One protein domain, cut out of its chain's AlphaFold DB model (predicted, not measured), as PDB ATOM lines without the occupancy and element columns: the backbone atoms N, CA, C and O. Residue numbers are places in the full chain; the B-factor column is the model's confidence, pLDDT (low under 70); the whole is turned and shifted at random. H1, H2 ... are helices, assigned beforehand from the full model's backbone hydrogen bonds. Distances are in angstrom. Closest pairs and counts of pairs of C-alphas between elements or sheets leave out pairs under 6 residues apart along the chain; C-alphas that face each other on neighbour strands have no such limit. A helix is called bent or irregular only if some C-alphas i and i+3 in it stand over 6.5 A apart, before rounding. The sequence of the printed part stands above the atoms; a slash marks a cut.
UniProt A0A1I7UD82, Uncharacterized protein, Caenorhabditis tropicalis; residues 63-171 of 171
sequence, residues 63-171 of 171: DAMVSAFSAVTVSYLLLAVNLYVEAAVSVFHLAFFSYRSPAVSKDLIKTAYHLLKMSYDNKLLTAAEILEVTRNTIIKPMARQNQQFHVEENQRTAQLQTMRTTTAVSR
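This is residues 63 to 171 of the 171 residues of an uncharacterized protein of Caenorhabditis tropicalis (UniProt A0A1I7UD82). Two long helical arms, H1 and the H3b part of the bent helix H3, spread to either side as a wide V, and a small helical body sits at its corner. In that body the last part of H1 meets the first part of H3b, and H2 folds back beside H3a as a short helical hairpin; residues 63 to 86, which belong to H1, and residues 148 to 171, of which 148 to 169 belong to H3, stick out with nothing packed on them. The printed part has 109 residues with three named helices, in the order H1, H2, H3, and no named strand, and its class is all helix. The whole is extended, with a radius of gyration of the C-alphas of 22.3 A, and flat, spanning 76 by 48 by 16 A.

The first element is H1, residues 63 to 100, of which residues 63 to 86 stand free. A tight link of 1 residue joins it to H2, residues 102 to 121. H1 and H2 touch only at the corner by their link, residues 97 to 98 of H1 with residues 104 to 106 of H2; the closest C-alphas are those of Ser 98 and Ser 105, 5.2 A apart. They run opposite ways at a steep tilt of 47 degrees. After H2 a tight link of 5 residues leads to H3, residues 127 to 169, which by its hydrogen bonds was assigned as one helix but is bent: C-alphas 137 and 140 are 6.5 A apart, against about 5 A in a regular helix. Its arms are H3a, residues 127 to 137, and H3b, residues 140 to 169, and their lines stand at a shallow tilt of 32 degrees. H2 and H3a form a helical hairpin, running opposite ways at a shallow tilt of 31 degrees. They touch, H2 with residues 112 to 120 alone, and their closest C-alphas are those of Leu 116 and Ile 130, 6.6 A apart. Beyond the bend H3b touches H1, residues 142 to 146 of H3b alone with residues 90 to 97 of H1 alone. The closest C-alphas there are those of His 93 and Ala 143, 5.9 A apart. H1 and H3b run the same way at a steep tilt of 63 degrees. H1 and H3a are only just apart, their closest C-alphas being 8.3 A from each other, and H2 and H3b are apart. In H1, H2, H3a and H3b every O i to N i+4 pair is within hydrogen-bond range.

H1 begins at C-alpha 63 (64.480, -28.156, 3.560) and measures 55.1 A from first to last C-alpha over its 38 residues. H2, with 20 residues, measures 28.1 A and ends at C-alpha 121 (43.953, 15.679, 9.214). H3a, with 11 residues, measures 15.3 A. H3b, with 30 residues, measures 43.7 A and ends at C-alpha 169 (-5.914, -28.866, 18.679).

The two C-alphas farthest apart are those of Asp 63 and Arg 171, the chain's last residue, at 77.2 A. Without the stretches that stand free, residues 63 to 86 and 148 to 171, the body has 61 residues and spans 34 by 21 by 16 A, with a radius of gyration of 12.0 A. The printed part has no cut, and it has no long link. The mean pLDDT of the printed part is 75.1; 24 residues are under 70, among them residues 123 to 132 and residues 164 to 171.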
ATOM      1  N   ASP A  63      65.805 -27.649   3.186       76.25
ATOM      2  CA  ASP A  63      64.480 -28.156   3.560       76.25
ATOM      3  C   ASP A  63      63.878 -27.401   4.754       76.25
ATOM      4  O   ASP A  63      62.673 -27.153   4.798       76.25
ATOM      5  N   ALA A  64      64.714 -26.971   5.705       77.00
ATOM      6  CA  ALA A  64      64.273 -26.152   6.831       77.00
ATOM      7  C   ALA A  64      63.917 -24.719   6.391       77.00
ATOM      8  O   ALA A  64      62.942 -24.165   6.895       77.00
ATOM      9  N   MET A  65      64.639 -24.138   5.420       79.81
ATOM     10  CA  MET A  65      64.288 -22.830   4.841       79.81
ATOM     11  C   MET A  65      62.981 -22.881   4.058       79.81
ATOM     12  O   MET A  65      62.128 -22.018   4.247       79.81
ATOM     13  N   VAL A  66      62.800 -23.892   3.205       83.25
ATOM     14  CA  VAL A  66      61.583 -24.046   2.396       83.25
ATOM     15  C   VAL A  66      60.372 -24.339   3.286       83.25
ATOM     16  O   VAL A  66      59.297 -23.772   3.080       83.25
ATOM     17  N   SER A  67      60.544 -25.158   4.325       83.44
ATOM     18  CA  SER A  67      59.502 -25.410   5.326       83.44
ATOM     19  C   SER A  67      59.131 -24.140   6.104       83.44
ATOM     20  O   SER A  67      57.956 -23.796   6.201       83.44
ATOM     21  N   ALA A  68      60.115 -23.367   6.573       81.44
ATOM     22  CA  ALA A  68      59.851 -22.100   7.257       81.44
ATOM     23  C   ALA A  68      59.170 -21.072   6.334       81.44
ATOM     24  O   ALA A  68      58.200 -20.429   6.731       81.44
ATOM     25  N   PHE A  69      59.626 -20.944   5.086       84.06
ATOM     26  CA  PHE A  69      59.047 -20.024   4.107       84.06
ATOM     27  C   PHE A  69      57.603 -20.393   3.751       84.06
ATOM     28  O   PHE A  69      56.726 -19.528   3.726       84.06
ATOM     29  N   SER A  70      57.331 -21.676   3.511       82.94
ATOM     30  CA  SER A  70      55.974 -22.154   3.230       82.94
ATOM     31  C   SER A  70      55.050 -21.976   4.438       82.94
ATOM     32  O   SER A  70      53.938 -21.482   4.268       82.94
ATOM     33  N   ALA A  71      55.516 -22.254   5.660       84.25
ATOM     34  CA  ALA A  71      54.747 -22.023   6.884       84.25
ATOM     35  C   ALA A  71      54.388 -20.540   7.088       84.25
ATOM     36  O   ALA A  71      53.243 -20.215   7.416       84.25
ATOM     37  N   VAL A  72      55.339 -19.632   6.848       88.12
ATOM     38  CA  VAL A  72      55.108 -18.181   6.904       88.12
ATOM     39  C   VAL A  72      54.124 -17.753   5.816       88.12
ATOM     40  O   VAL A  72      53.162 -17.047   6.108       88.12
ATOM     41  N   THR A  73      54.303 -18.227   4.584       85.81
ATOM     42  CA  THR A  73      53.425 -17.892   3.452       85.81
ATOM     43  C   THR A  73      51.989 -18.345   3.703       85.81
ATOM     44  O   THR A  73      51.058 -17.565   3.519       85.81
ATOM     45  N   VAL A  74      51.795 -19.576   4.184       88.12
ATOM     46  CA  VAL A  74      50.468 -20.105   4.529       88.12
ATOM     47  C   VAL A  74      49.845 -19.305   5.670       88.12
ATOM     48  O   VAL A  74      48.664 -18.975   5.609       88.12
ATOM     49  N   SER A  75      50.635 -18.927   6.676       84.12
ATOM     50  CA  SER A  75      50.155 -18.119   7.802       84.12
ATOM     51  C   SER A  75      49.700 -16.725   7.357       84.12
ATOM     52  O   SER A  75      48.628 -16.276   7.761       84.12
ATOM     53  N   TYR A  76      50.451 -16.062   6.473       87.69
ATOM     54  CA  TYR A  76      50.040 -14.786   5.877       87.69
ATOM     55  C   TYR A  76      48.806 -14.927   4.987       87.69
ATOM     56  O   TYR A  76      47.926 -14.070   5.033       87.69
ATOM     57  N   LEU A  77      48.707 -16.007   4.209       85.19
ATOM     58  CA  LEU A  77      47.542 -16.273   3.370       85.19
ATOM     59  C   LEU A  77      46.281 -16.470   4.224       85.19
ATOM     60  O   LEU A  77      45.249 -15.866   3.950       85.19
ATOM     61  N   LEU A  78      46.375 -17.262   5.296       85.62
ATOM     62  CA  LEU A  78      45.276 -17.477   6.240       85.62
ATOM     63  C   LEU A  78      44.881 -16.180   6.951       85.62
ATOM     64  O   LEU A  78      43.692 -15.899   7.095       85.62
ATOM     65  N   LEU A  79      45.857 -15.363   7.356       87.12
ATOM     66  CA  LEU A  79      45.597 -14.052   7.947       87.12
ATOM     67  C   LEU A  79      44.873 -13.126   6.961       87.12
ATOM     68  O   LEU A  79      43.893 -12.486   7.336       87.12
ATOM     69  N   ALA A  80      45.315 -13.088   5.704       80.50
ATOM     70  CA  ALA A  80      44.693 -12.284   4.659       80.50
ATOM     71  C   ALA A  80      43.254 -12.739   4.366       80.50
ATOM     72  O   ALA A  80      42.358 -11.903   4.261       80.50
ATOM     73  N   VAL A  81      43.013 -14.053   4.300       85.44
ATOM     74  CA  VAL A  81      41.667 -14.618   4.127       85.44
ATOM     75  C   VAL A  81      40.772 -14.259   5.310       85.44
ATOM     76  O   VAL A  81      39.658 -13.786   5.099       85.44
ATOM     77  N   ASN A  82      41.252 -14.412   6.546       85.62
ATOM     78  CA  ASN A  82      40.481 -14.045   7.735       85.62
ATOM     79  C   ASN A  82      40.133 -12.555   7.748       85.62
ATOM     80  O   ASN A  82      38.982 -12.198   7.999       85.62
ATOM     81  N   LEU A  83      41.093 -11.689   7.420       82.75
ATOM     82  CA  LEU A  83      40.873 -10.247   7.346       82.75
ATOM     83  C   LEU A  83      39.855  -9.888   6.257       82.75
ATOM     84  O   LEU A  83      38.983  -9.050   6.479       82.75
ATOM     85  N   TYR A  84      39.915 -10.560   5.107       84.31
ATOM     86  CA  TYR A  84      38.950 -10.370   4.030       84.31
ATOM     87  C   TYR A  84      37.540 -10.825   4.419       84.31
ATOM     88  O   TYR A  84      36.580 -10.084   4.216       84.31
ATOM     89  N   VAL A  85      37.398 -12.019   5.002       82.44
ATOM     90  CA  VAL A  85      36.099 -12.548   5.447       82.44
ATOM     91  C   VAL A  85      35.488 -11.632   6.500       82.44
ATOM     92  O   VAL A  85      34.311 -11.286   6.419       82.44
ATOM     93  N   GLU A  86      36.287 -11.184   7.461       78.19
ATOM     94  CA  GLU A  86      35.833 -10.282   8.509       78.19
ATOM     95  C   GLU A  86      35.394  -8.921   7.952       78.19
ATOM     96  O   GLU A  86      34.326  -8.415   8.314       78.19
ATOM     97  N   ALA A  87      36.162  -8.360   7.013       76.75
ATOM     98  CA  ALA A  87      35.791  -7.142   6.307       76.75
ATOM     99  C   ALA A  87      34.485  -7.333   5.521       76.75
ATOM    100  O   ALA A  87      33.567  -6.527   5.660       76.75
ATOM    101  N   ALA A  88      34.345  -8.424   4.767       79.06
ATOM    102  CA  ALA A  88      33.147  -8.710   3.986       79.06
ATOM    103  C   ALA A  88      31.892  -8.851   4.865       79.06
ATOM    104  O   ALA A  88      30.862  -8.243   4.572       79.06
ATOM    105  N   VAL A  89      31.977  -9.586   5.980       82.00
ATOM    106  CA  VAL A  89      30.866  -9.734   6.940       82.00
ATOM    107  C   VAL A  89      30.503  -8.388   7.566       82.00
ATOM    108  O   VAL A  89      29.323  -8.065   7.718       82.00
ATOM    109  N   SER A  90      31.501  -7.565   7.888       75.94
ATOM    110  CA  SER A  90      31.265  -6.237   8.452       75.94
ATOM    111  C   SER A  90      30.542  -5.301   7.479       75.94
ATOM    112  O   SER A  90      29.579  -4.633   7.865       75.94
ATOM    113  N   VAL A  91      30.938  -5.318   6.202       79.19
ATOM    114  CA  VAL A  91      30.287  -4.559   5.128       79.19
ATOM    115  C   VAL A  91      28.871  -5.074   4.901       79.19
ATOM    116  O   VAL A  91      27.955  -4.274   4.737       79.19
ATOM    117  N   PHE A  92      28.656  -6.389   4.963       81.12
ATOM    118  CA  PHE A  92      27.326  -6.979   4.843       81.12
ATOM    119  C   PHE A  92      26.387  -6.522   5.969       81.12
ATOM    120  O   PHE A  92      25.260  -6.115   5.699       81.12
ATOM    121  N   HIS A  93      26.841  -6.518   7.226       76.19
ATOM    122  CA  HIS A  93      26.038  -6.008   8.344       76.19
ATOM    123  C   HIS A  93      25.727  -4.515   8.218       76.19
ATOM    124  O   HIS A  93      24.602  -4.097   8.505       76.19
ATOM    125  N   LEU A  94      26.694  -3.726   7.747       74.50
ATOM    126  CA  LEU A  94      26.515  -2.297   7.505       74.50
ATOM    127  C   LEU A  94      25.525  -2.029   6.358       74.50
ATOM    128  O   LEU A  94      24.670  -1.148   6.471       74.50
ATOM    129  N   ALA A  95      25.603  -2.811   5.281       76.19
ATOM    130  CA  ALA A  95      24.691  -2.737   4.145       76.19
ATOM    131  C   ALA A  95      23.269  -3.169   4.531       76.19
ATOM    132  O   ALA A  95      22.308  -2.478   4.200       76.19
ATOM    133  N   PHE A  96      23.127  -4.258   5.291       78.31
ATOM    134  CA  PHE A  96      21.833  -4.740   5.777       78.31
ATOM    135  C   PHE A  96      21.153  -3.719   6.700       78.31
ATOM    136  O   PHE A  96      19.965  -3.427   6.549       78.31
ATOM    137  N   PHE A  97      21.916  -3.101   7.605       75.31
ATOM    138  CA  PHE A  97      21.404  -2.022   8.447       75.31
ATOM    139  C   PHE A  97      21.037  -0.775   7.622       75.31
ATOM    140  O   PHE A  97      19.967  -0.197   7.818       75.31
ATOM    141  N   SER A  98      21.870  -0.410   6.637       77.12
ATOM    142  CA  SER A  98      21.598   0.705   5.713       77.12
ATOM    143  C   SER A  98      20.327   0.512   4.900       77.12
ATOM    144  O   SER A  98      19.596   1.475   4.677       77.12
ATOM    145  N   TYR A  99      20.033  -0.724   4.503       78.75
ATOM    146  CA  TYR A  99      18.798  -1.066   3.811       78.75
ATOM    147  C   TYR A  99      17.562  -0.903   4.713       78.75
ATOM    148  O   TYR A  99      16.539  -0.385   4.272       78.75
ATOM    149  N   ARG A 100      17.650  -1.297   5.989       72.62
ATOM    150  CA  ARG A 100      16.509  -1.271   6.922       72.62
ATOM    151  C   ARG A 100      16.245   0.103   7.542       72.62
ATOM    152  O   ARG A 100      15.107   0.411   7.885       72.62
ATOM    153  N   SER A 101      17.267   0.933   7.735       75.75
ATOM    154  CA  SER A 101      17.140   2.255   8.369       75.75
ATOM    155  C   SER A 101      18.006   3.299   7.654       75.75
ATOM    156  O   SER A 101      19.040   3.723   8.180       75.75
ATOM    157  N   PRO A 102      17.595   3.748   6.451       73.94
ATOM    158  CA  PRO A 102      18.439   4.560   5.573       73.94
ATOM    159  C   PRO A 102      18.775   5.942   6.149       73.94
ATOM    160  O   PRO A 102      19.890   6.423   5.958       73.94
ATOM    161  N   ALA A 103      17.855   6.571   6.890       75.06
ATOM    162  CA  ALA A 103      18.082   7.887   7.494       75.06
ATOM    163  C   ALA A 103      19.170   7.844   8.583       75.06
ATOM    164  O   ALA A 103      20.156   8.573   8.506       75.06
ATOM    165  N   VAL A 104      19.038   6.917   9.538       75.12
ATOM    166  CA  VAL A 104      20.002   6.731  10.640       75.12
ATOM    167  C   VAL A 104      21.373   6.321  10.103       75.12
ATOM    168  O   VAL A 104      22.401   6.824  10.547       75.12
ATOM    169  N   SER A 105      21.395   5.440   9.104       72.12
ATOM    170  CA  SER A 105      22.639   4.933   8.515       72.12
ATOM    171  C   SER A 105      23.413   6.013   7.774       72.12
ATOM    172  O   SER A 105      24.631   6.097   7.900       72.12
ATOM    173  N   LYS A 106      22.712   6.874   7.029       77.75
ATOM    174  CA  LYS A 106      23.326   7.988   6.304       77.75
ATOM    175  C   LYS A 106      23.991   8.980   7.258       77.75
ATOM    176  O   LYS A 106      25.129   9.377   7.009       77.75
ATOM    177  N   ASP A 107      23.316   9.344   8.346       76.50
ATOM    178  CA  ASP A 107      23.870  10.266   9.343       76.50
ATOM    179  C   ASP A 107      25.045   9.646  10.100       76.50
ATOM    180  O   ASP A 107      26.061  10.312  10.312       76.50
ATOM    181  N   LEU A 108      24.967   8.353  10.425       74.19
ATOM    182  CA  LEU A 108      26.055   7.632  11.079       74.19
ATOM    183  C   LEU A 108      27.294   7.532  10.177       74.19
ATOM    184  O   LEU A 108      28.390   7.859  10.620       74.19
ATOM    185  N   ILE A 109      27.130   7.162   8.900       77.31
ATOM    186  CA  ILE A 109      28.231   7.091   7.921       77.31
ATOM    187  C   ILE A 109      28.845   8.474   7.696       77.31
ATOM    188  O   ILE A 109      30.066   8.610   7.654       77.31
ATOM    189  N   LYS A 110      28.019   9.518   7.578       79.50
ATOM    190  CA  LYS A 110      28.497  10.893   7.396       79.50
ATOM    191  C   LYS A 110      29.298  11.375   8.605       79.50
ATOM    192  O   LYS A 110      30.359  11.972   8.438       79.50
ATOM    193  N   THR A 111      28.813  11.085   9.811       75.62
ATOM    194  CA  THR A 111      29.487  11.442  11.066       75.62
ATOM    195  C   THR A 111      30.789  10.663  11.228       75.62
ATOM    196  O   THR A 111      31.821  11.252  11.538       75.62
ATOM    197  N   ALA A 112      30.775   9.364  10.922       72.44
ATOM    198  CA  ALA A 112      31.954   8.508  10.910       72.44
ATOM    199  C   ALA A 112      33.020   9.017   9.942       72.44
ATOM    200  O   ALA A 112      34.173   9.175  10.324       72.44
ATOM    201  N   TYR A 113      32.626   9.338   8.708       77.88
ATOM    202  CA  TYR A 113      33.517   9.909   7.705       77.88
ATOM    203  C   TYR A 113      34.110  11.243   8.169       77.88
ATOM    204  O   TYR A 113      35.297  11.496   7.975       77.88
ATOM    205  N   HIS A 114      33.307  12.088   8.819       77.19
ATOM    206  CA  HIS A 114      33.776  13.364   9.344       77.19
ATOM    207  C   HIS A 114      34.803  13.194  10.474       77.19
ATOM    208  O   HIS A 114      35.857  13.824  10.435       77.19
ATOM    209  N   LEU A 115      34.538  12.293  11.426       70.62
ATOM    210  CA  LEU A 115      35.478  11.908  12.486       70.62
ATOM    211  C   LEU A 115      36.772  11.324  11.916       70.62
ATOM    212  O   LEU A 115      37.859  11.662  12.372       70.62
ATOM    213  N   LEU A 116      36.658  10.482  10.891       71.06
ATOM    214  CA  LEU A 116      37.785   9.834  10.233       71.06
ATOM    215  C   LEU A 116      38.674  10.852   9.517       71.06
ATOM    216  O   LEU A 116      39.893  10.823   9.663       71.06
ATOM    217  N   LYS A 117      38.050  11.803   8.817       77.81
ATOM    218  CA  LYS A 117      38.736  12.917   8.165       77.81
ATOM    219  C   LYS A 117      39.426  13.829   9.180       77.81
ATOM    220  O   LYS A 117      40.611  14.085   9.032       77.81
ATOM    221  N   MET A 118      38.731  14.264  10.235       71.31
ATOM    222  CA  MET A 118      39.341  15.094  11.285       71.31
ATOM    223  C   MET A 118      40.489  14.381  12.003       71.31
ATOM    224  O   MET A 118      41.484  15.010  12.355       71.31
ATOM    225  N   SER A 119      40.355  13.078  12.238       66.50
ATOM    226  CA  SER A 119      41.386  12.269  12.885       66.50
ATOM    227  C   SER A 119      42.636  12.127  12.009       66.50
ATOM    228  O   SER A 119      43.759  12.273  12.498       66.50
ATOM    229  N   TYR A 120      42.436  11.926  10.700       68.19
ATOM    230  CA  TYR A 120      43.507  11.876   9.708       68.19
ATOM    231  C   TYR A 120      44.205  13.233   9.535       68.19
ATOM    232  O   TYR A 120      45.432  13.304   9.600       68.19
ATOM    233  N   ASP A 121      43.434  14.316   9.391       70.88
ATOM    234  CA  ASP A 121      43.953  15.679   9.214       70.88
ATOM    235  C   ASP A 121      44.787  16.133  10.429       70.88
ATOM    236  O   ASP A 121      45.800  16.814  10.272       70.88
ATOM    237  N   ASN A 122      44.424  15.690  11.636       72.00
ATOM    238  CA  ASN A 122      45.161  15.994  12.864       72.00
ATOM    239  C   ASN A 122      46.316  15.020  13.171       72.00
ATOM    240  O   ASN A 122      46.968  15.177  14.202       72.00
ATOM    241  N   LYS A 123      46.580  14.015  12.316       66.50
ATOM    242  CA  LYS A 123      47.583  12.947  12.536       66.50
ATOM    243  C   LYS A 123      47.474  12.253  13.908       66.50
ATOM    244  O   LYS A 123      48.460  11.721  14.410       66.50
ATOM    245  N   LEU A 124      46.290  12.286  14.522       59.78
ATOM    246  CA  LEU A 124      46.071  11.814  15.891       59.78
ATOM    247  C   LEU A 124      45.946  10.293  15.964       59.78
ATOM    248  O   LEU A 124      46.345   9.714  16.967       59.78
ATOM    249  N   LEU A 125      45.398   9.658  14.922       59.69
ATOM    250  CA  LEU A 125      45.291   8.205  14.837       59.69
ATOM    251  C   LEU A 125      45.964   7.665  13.578       59.69
ATOM    252  O   LEU A 125      45.828   8.184  12.468       59.69
ATOM    253  N   THR A 126      46.600   6.521  13.761       62.97
ATOM    254  CA  THR A 126      47.078   5.645  12.701       62.97
ATOM    255  C   THR A 126      45.880   4.990  11.999       62.97
ATOM    256  O   THR A 126      44.845   4.734  12.615       62.97
ATOM    257  N   ALA A 127      45.999   4.652  10.710       58.00
ATOM    258  CA  ALA A 127      44.903   4.040   9.939       58.00
ATOM    259  C   ALA A 127      44.320   2.761  10.586       58.00
ATOM    260  O   ALA A 127      43.130   2.483  10.445       58.00
ATOM    261  N   ALA A 128      45.140   2.014  11.333       60.75
ATOM    262  CA  ALA A 128      44.710   0.848  12.103       60.75
ATOM    263  C   ALA A 128      43.780   1.217  13.276       60.75
ATOM    264  O   ALA A 128      42.740   0.587  13.456       60.75
ATOM    265  N   GLU A 129      44.098   2.277  14.021       64.94
ATOM    266  CA  GLU A 129      43.292   2.755  15.153       64.94
ATOM    267  C   GLU A 129      41.968   3.346  14.666       64.94
ATOM    268  O   GLU A 129      40.920   3.150  15.274       64.94
ATOM    269  N   ILE A 130      41.989   4.022  13.516       66.50
ATOM    270  CA  ILE A 130      40.785   4.523  12.852       66.50
ATOM    271  C   ILE A 130      39.839   3.368  12.503       66.50
ATOM    272  O   ILE A 130      38.630   3.447  12.748       66.50
ATOM    273  N   LEU A 131      40.381   2.287  11.938       65.75
ATOM    274  CA  LEU A 131      39.625   1.079  11.620       65.75
ATOM    275  C   LEU A 131      39.057   0.429  12.881       65.75
ATOM    276  O   LEU A 131      37.894   0.024  12.893       65.75
ATOM    277  N   GLU A 132      39.837   0.374  13.955       68.12
ATOM    278  CA  GLU A 132      39.411  -0.200  15.227       68.12
ATOM    279  C   GLU A 132      38.306   0.624  15.902       68.12
ATOM    280  O   GLU A 132      37.291   0.063  16.327       68.12
ATOM    281  N   VAL A 133      38.433   1.953  15.927       70.00
ATOM    282  CA  VAL A 133      37.391   2.860  16.430       70.00
ATOM    283  C   VAL A 133      36.126   2.713  15.594       70.00
ATOM    284  O   VAL A 133      35.051   2.509  16.156       70.00
ATOM    285  N   THR A 134      36.238   2.718  14.264       68.69
ATOM    286  CA  THR A 134      35.100   2.525  13.349       68.69
ATOM    287  C   THR A 134      34.422   1.180  13.616       68.69
ATOM    288  O   THR A 134      33.201   1.087  13.757       68.69
ATOM    289  N   ARG A 135      35.207   0.115  13.778       68.38
ATOM    290  CA  ARG A 135      34.684  -1.219  14.062       68.38
ATOM    291  C   ARG A 135      33.969  -1.289  15.408       68.38
ATOM    292  O   ARG A 135      32.909  -1.906  15.508       68.38
ATOM    293  N   ASN A 136      34.521  -0.660  16.437       75.38
ATOM    294  CA  ASN A 136      33.960  -0.699  17.783       75.38
ATOM    295  C   ASN A 136      32.727   0.197  17.943       75.38
ATOM    296  O   ASN A 136      31.793  -0.191  18.642       75.38
ATOM    297  N   THR A 137      32.704   1.354  17.286       69.25
ATOM    298  CA  THR A 137      31.649   2.367  17.448       69.25
ATOM    299  C   THR A 137      30.507   2.238  16.446       69.25
ATOM    300  O   THR A 137      29.402   2.676  16.743       69.25
ATOM    301  N   ILE A 138      30.740   1.619  15.287       70.31
ATOM    302  CA  ILE A 138      29.744   1.529  14.208       70.31
ATOM    303  C   ILE A 138      29.402   0.067  13.950       70.31
ATOM    304  O   ILE A 138      28.268  -0.363  14.146       70.31
ATOM    305  N   ILE A 139      30.401  -0.742  13.597       72.38
ATOM    306  CA  ILE A 139      30.168  -2.109  13.110       72.38
ATOM    307  C   ILE A 139      29.634  -3.018  14.227       72.38
ATOM    308  O   ILE A 139      28.641  -3.716  14.030       72.38
ATOM    309  N   LYS A 140      30.252  -3.009  15.415       75.50
ATOM    310  CA  LYS A 140      29.826  -3.839  16.555       75.50
ATOM    311  C   LYS A 140      28.401  -3.535  17.048       75.50
ATOM    312  O   LYS A 140      27.649  -4.496  17.215       75.50
ATOM    313  N   PRO A 141      27.993  -2.276  17.304       74.06
ATOM    314  CA  PRO A 141      26.622  -2.003  17.734       74.06
ATOM    315  C   PRO A 141      25.595  -2.333  16.644       74.06
ATOM    316  O   PRO A 141      24.577  -2.942  16.965       74.06
ATOM    317  N   MET A 142      25.885  -2.057  15.366       69.12
ATOM    318  CA  MET A 142      24.993  -2.422  14.254       69.12
ATOM    319  C   MET A 142      24.849  -3.943  14.101       69.12
ATOM    320  O   MET A 142      23.747  -4.447  13.893       69.12
ATOM    321  N   ALA A 143      25.940  -4.698  14.259       74.75
ATOM    322  CA  ALA A 143      25.907  -6.158  14.242       74.75
ATOM    323  C   ALA A 143      25.068  -6.728  15.398       74.75
ATOM    324  O   ALA A 143      24.243  -7.614  15.177       74.75
ATOM    325  N   ARG A 144      25.225  -6.192  16.618       78.25
ATOM    326  CA  ARG A 144      24.408  -6.586  17.781       78.25
ATOM    327  C   ARG A 144      22.932  -6.280  17.565       78.25
ATOM    328  O   ARG A 144      22.093  -7.125  17.856       78.25
ATOM    329  N   GLN A 145      22.622  -5.107  17.024       78.62
ATOM    330  CA  GLN A 145      21.248  -4.708  16.749       78.62
ATOM    331  C   GLN A 145      20.602  -5.616  15.689       78.62
ATOM    332  O   GLN A 145      19.484  -6.084  15.885       78.62
ATOM    333  N   ASN A 146      21.321  -5.959  14.615       74.44
ATOM    334  CA  ASN A 146      20.839  -6.924  13.622       74.44
ATOM    335  C   ASN A 146      20.585  -8.312  14.237       74.44
ATOM    336  O   ASN A 146      19.566  -8.935  13.947       74.44
ATOM    337  N   GLN A 147      21.474  -8.793  15.112       77.69
ATOM    338  CA  GLN A 147      21.292 -10.074  15.804       77.69
ATOM    339  C   GLN A 147      20.068 -10.071  16.727       77.69
ATOM    340  O   GLN A 147      19.309 -11.038  16.725       77.69
ATOM    341  N   GLN A 148      19.841  -8.988  17.477       81.06
ATOM    342  CA  GLN A 148      18.654  -8.837  18.324       81.06
ATOM    343  C   GLN A 148      17.369  -8.910  17.499       81.06
ATOM    344  O   GLN A 148      16.467  -9.671  17.840       81.06
ATOM    345  N   PHE A 149      17.319  -8.215  16.362       76.69
ATOM    346  CA  PHE A 149      16.158  -8.272  15.478       76.69
ATOM    347  C   PHE A 149      15.905  -9.667  14.903       76.69
ATOM    348  O   PHE A 149      14.755 -10.099  14.854       76.69
ATOM    349  N   HIS A 150      16.950 -10.400  14.514       76.56
ATOM    350  CA  HIS A 150      16.786 -11.788  14.074       76.56
ATOM    351  C   HIS A 150      16.218 -12.685  15.182       76.56
ATOM    352  O   HIS A 150      15.376 -13.541  14.915       76.56
ATOM    353  N   VAL A 151      16.641 -12.485  16.431       82.00
ATOM    354  CA  VAL A 151      16.095 -13.222  17.578       82.00
ATOM    355  C   VAL A 151      14.630 -12.854  17.821       82.00
ATOM    356  O   VAL A 151      13.812 -13.749  18.023       82.00
ATOM    357  N   GLU A 152      14.270 -11.575  17.746       81.44
ATOM    358  CA  GLU A 152      12.882 -11.117  17.889       81.44
ATOM    359  C   GLU A 152      11.965 -11.661  16.781       81.44
ATOM    360  O   GLU A 152      10.846 -12.097  17.061       81.44
ATOM    361  N   GLU A 153      12.421 -11.691  15.527       79.25
ATOM    362  CA  GLU A 153      11.667 -12.284  14.413       79.25
ATOM    363  C   GLU A 153      11.495 -13.801  14.588       79.25
ATOM    364  O   GLU A 153      10.397 -14.331  14.381       79.25
ATOM    365  N   ASN A 154      12.528 -14.502  15.059       80.50
ATOM    366  CA  ASN A 154      12.441 -15.927  15.384       80.50
ATOM    367  C   ASN A 154      11.465 -16.196  16.542       80.50
ATOM    368  O   ASN A 154      10.697 -17.156  16.505       80.50
ATOM    369  N   GLN A 155      11.428 -15.326  17.553       85.00
ATOM    370  CA  GLN A 155      10.458 -15.430  18.645       85.00
ATOM    371  C   GLN A 155       9.028 -15.165  18.167       85.00
ATOM    372  O   GLN A 155       8.120 -15.919  18.517       85.00
ATOM    373  N   ARG A 156       8.809 -14.147  17.325       81.00
ATOM    374  CA  ARG A 156       7.485 -13.863  16.743       81.00
ATOM    375  C   ARG A 156       6.987 -15.013  15.876       81.00
ATOM    376  O   ARG A 156       5.823 -15.390  15.970       81.00
ATOM    377  N   THR A 157       7.850 -15.596  15.048       80.69
ATOM    378  CA  THR A 157       7.475 -16.742  14.204       80.69
ATOM    379  C   THR A 157       7.179 -17.989  15.034       80.69
ATOM    380  O   THR A 157       6.178 -18.654  14.766       80.69
ATOM    381  N   ALA A 158       7.952 -18.258  16.090       80.56
ATOM    382  CA  ALA A 158       7.663 -19.337  17.033       80.56
ATOM    383  C   ALA A 158       6.316 -19.134  17.752       80.56
ATOM    384  O   ALA A 158       5.513 -20.061  17.820       80.56
ATOM    385  N   GLN A 159       6.021 -17.915  18.218       80.88
ATOM    386  CA  GLN A 159       4.732 -17.578  18.841       80.88
ATOM    387  C   GLN A 159       3.552 -17.735  17.871       80.88
ATOM    388  O   GLN A 159       2.495 -18.238  18.239       80.88
ATOM    389  N   LEU A 160       3.722 -17.353  16.605       78.56
ATOM    390  CA  LEU A 160       2.685 -17.541  15.589       78.56
ATOM    391  C   LEU A 160       2.449 -19.024  15.272       78.56
ATOM    392  O   LEU A 160       1.313 -19.427  15.024       78.56
ATOM    393  N   GLN A 161       3.497 -19.850  15.289       77.81
ATOM    394  CA  GLN A 161       3.367 -21.295  15.104       77.81
ATOM    395  C   GLN A 161       2.657 -21.958  16.287       77.81
ATOM    396  O   GLN A 161       1.765 -22.772  16.054       77.81
ATOM    397  N   THR A 162       2.979 -21.579  17.529       76.88
ATOM    398  CA  THR A 162       2.305 -22.114  18.723       76.88
ATOM    399  C   THR A 162       0.842 -21.683  18.804       76.88
ATOM    400  O   THR A 162      -0.008 -22.493  19.173       76.88
ATOM    401  N   MET A 163       0.507 -20.455  18.397       70.88
ATOM    402  CA  MET A 163      -0.887 -20.009  18.275       70.88
ATOM    403  C   MET A 163      -1.650 -20.797  17.200       70.88
ATOM    404  O   MET A 163      -2.797 -21.191  17.413       70.88
ATOM    405  N   ARG A 164      -1.027 -21.087  16.050       69.12
ATOM    406  CA  ARG A 164      -1.660 -21.889  14.987       69.12
ATOM    407  C   ARG A 164      -1.903 -23.339  15.406       69.12
ATOM    408  O   ARG A 164      -2.965 -23.873  15.101       69.12
ATOM    409  N   THR A 165      -0.967 -23.971  16.112       67.12
ATOM    410  CA  THR A 165      -1.135 -25.355  16.585       67.12
ATOM    411  C   THR A 165      -2.122 -25.466  17.743       67.12
ATOM    412  O   THR A 165      -2.958 -26.362  17.725       67.12
ATOM    413  N   THR A 166      -2.116 -24.541  18.706       62.19
ATOM    414  CA  THR A 166      -3.107 -24.539  19.804       62.19
ATOM    415  C   THR A 166      -4.535 -24.310  19.308       62.19
ATOM    416  O   THR A 166      -5.458 -24.975  19.772       62.19
ATOM    417  N   THR A 167      -4.724 -23.455  18.299       59.31
ATOM    418  CA  THR A 167      -6.049 -23.243  17.686       59.31
ATOM    419  C   THR A 167      -6.526 -24.466  16.885       59.31
ATOM    420  O   THR A 167      -7.727 -24.696  16.775       59.31
ATOM    421  N   ALA A 168      -5.605 -25.273  16.344       56.22
ATOM    422  CA  ALA A 168      -5.927 -26.493  15.599       56.22
ATOM    423  C   ALA A 168      -6.242 -27.705  16.499       56.22
ATOM    424  O   ALA A 168      -7.000 -28.572  16.083       56.22
ATOM    425  N   VAL A 169      -5.687 -27.766  17.715       56.03
ATOM    426  CA  VAL A 169      -5.914 -28.866  18.679       56.03
ATOM    427  C   VAL A 169      -7.176 -28.648  19.527       56.03
ATOM    428  O   VAL A 169      -7.699 -29.590  20.110       56.03
ATOM    429  N   SER A 170      -7.697 -27.419  19.583       51.84
ATOM    430  CA  SER A 170      -8.885 -27.067  20.375       51.84
ATOM    431  C   SER A 170     -10.213 -27.133  19.593       51.84
ATOM    432  O   SER A 170     -11.196 -26.540  20.041       51.84
ATOM    433  N   ARG A 171     -10.241 -27.802  18.431       45.41
ATOM    434  CA  ARG A 171     -11.445 -28.047  17.617       45.41
ATOM    435  C   ARG A 171     -11.856 -29.508  17.640       45.41
ATOM    436  O   ARG A 171     -10.951 -30.362  17.555       45.41
TER     437      ARG A 171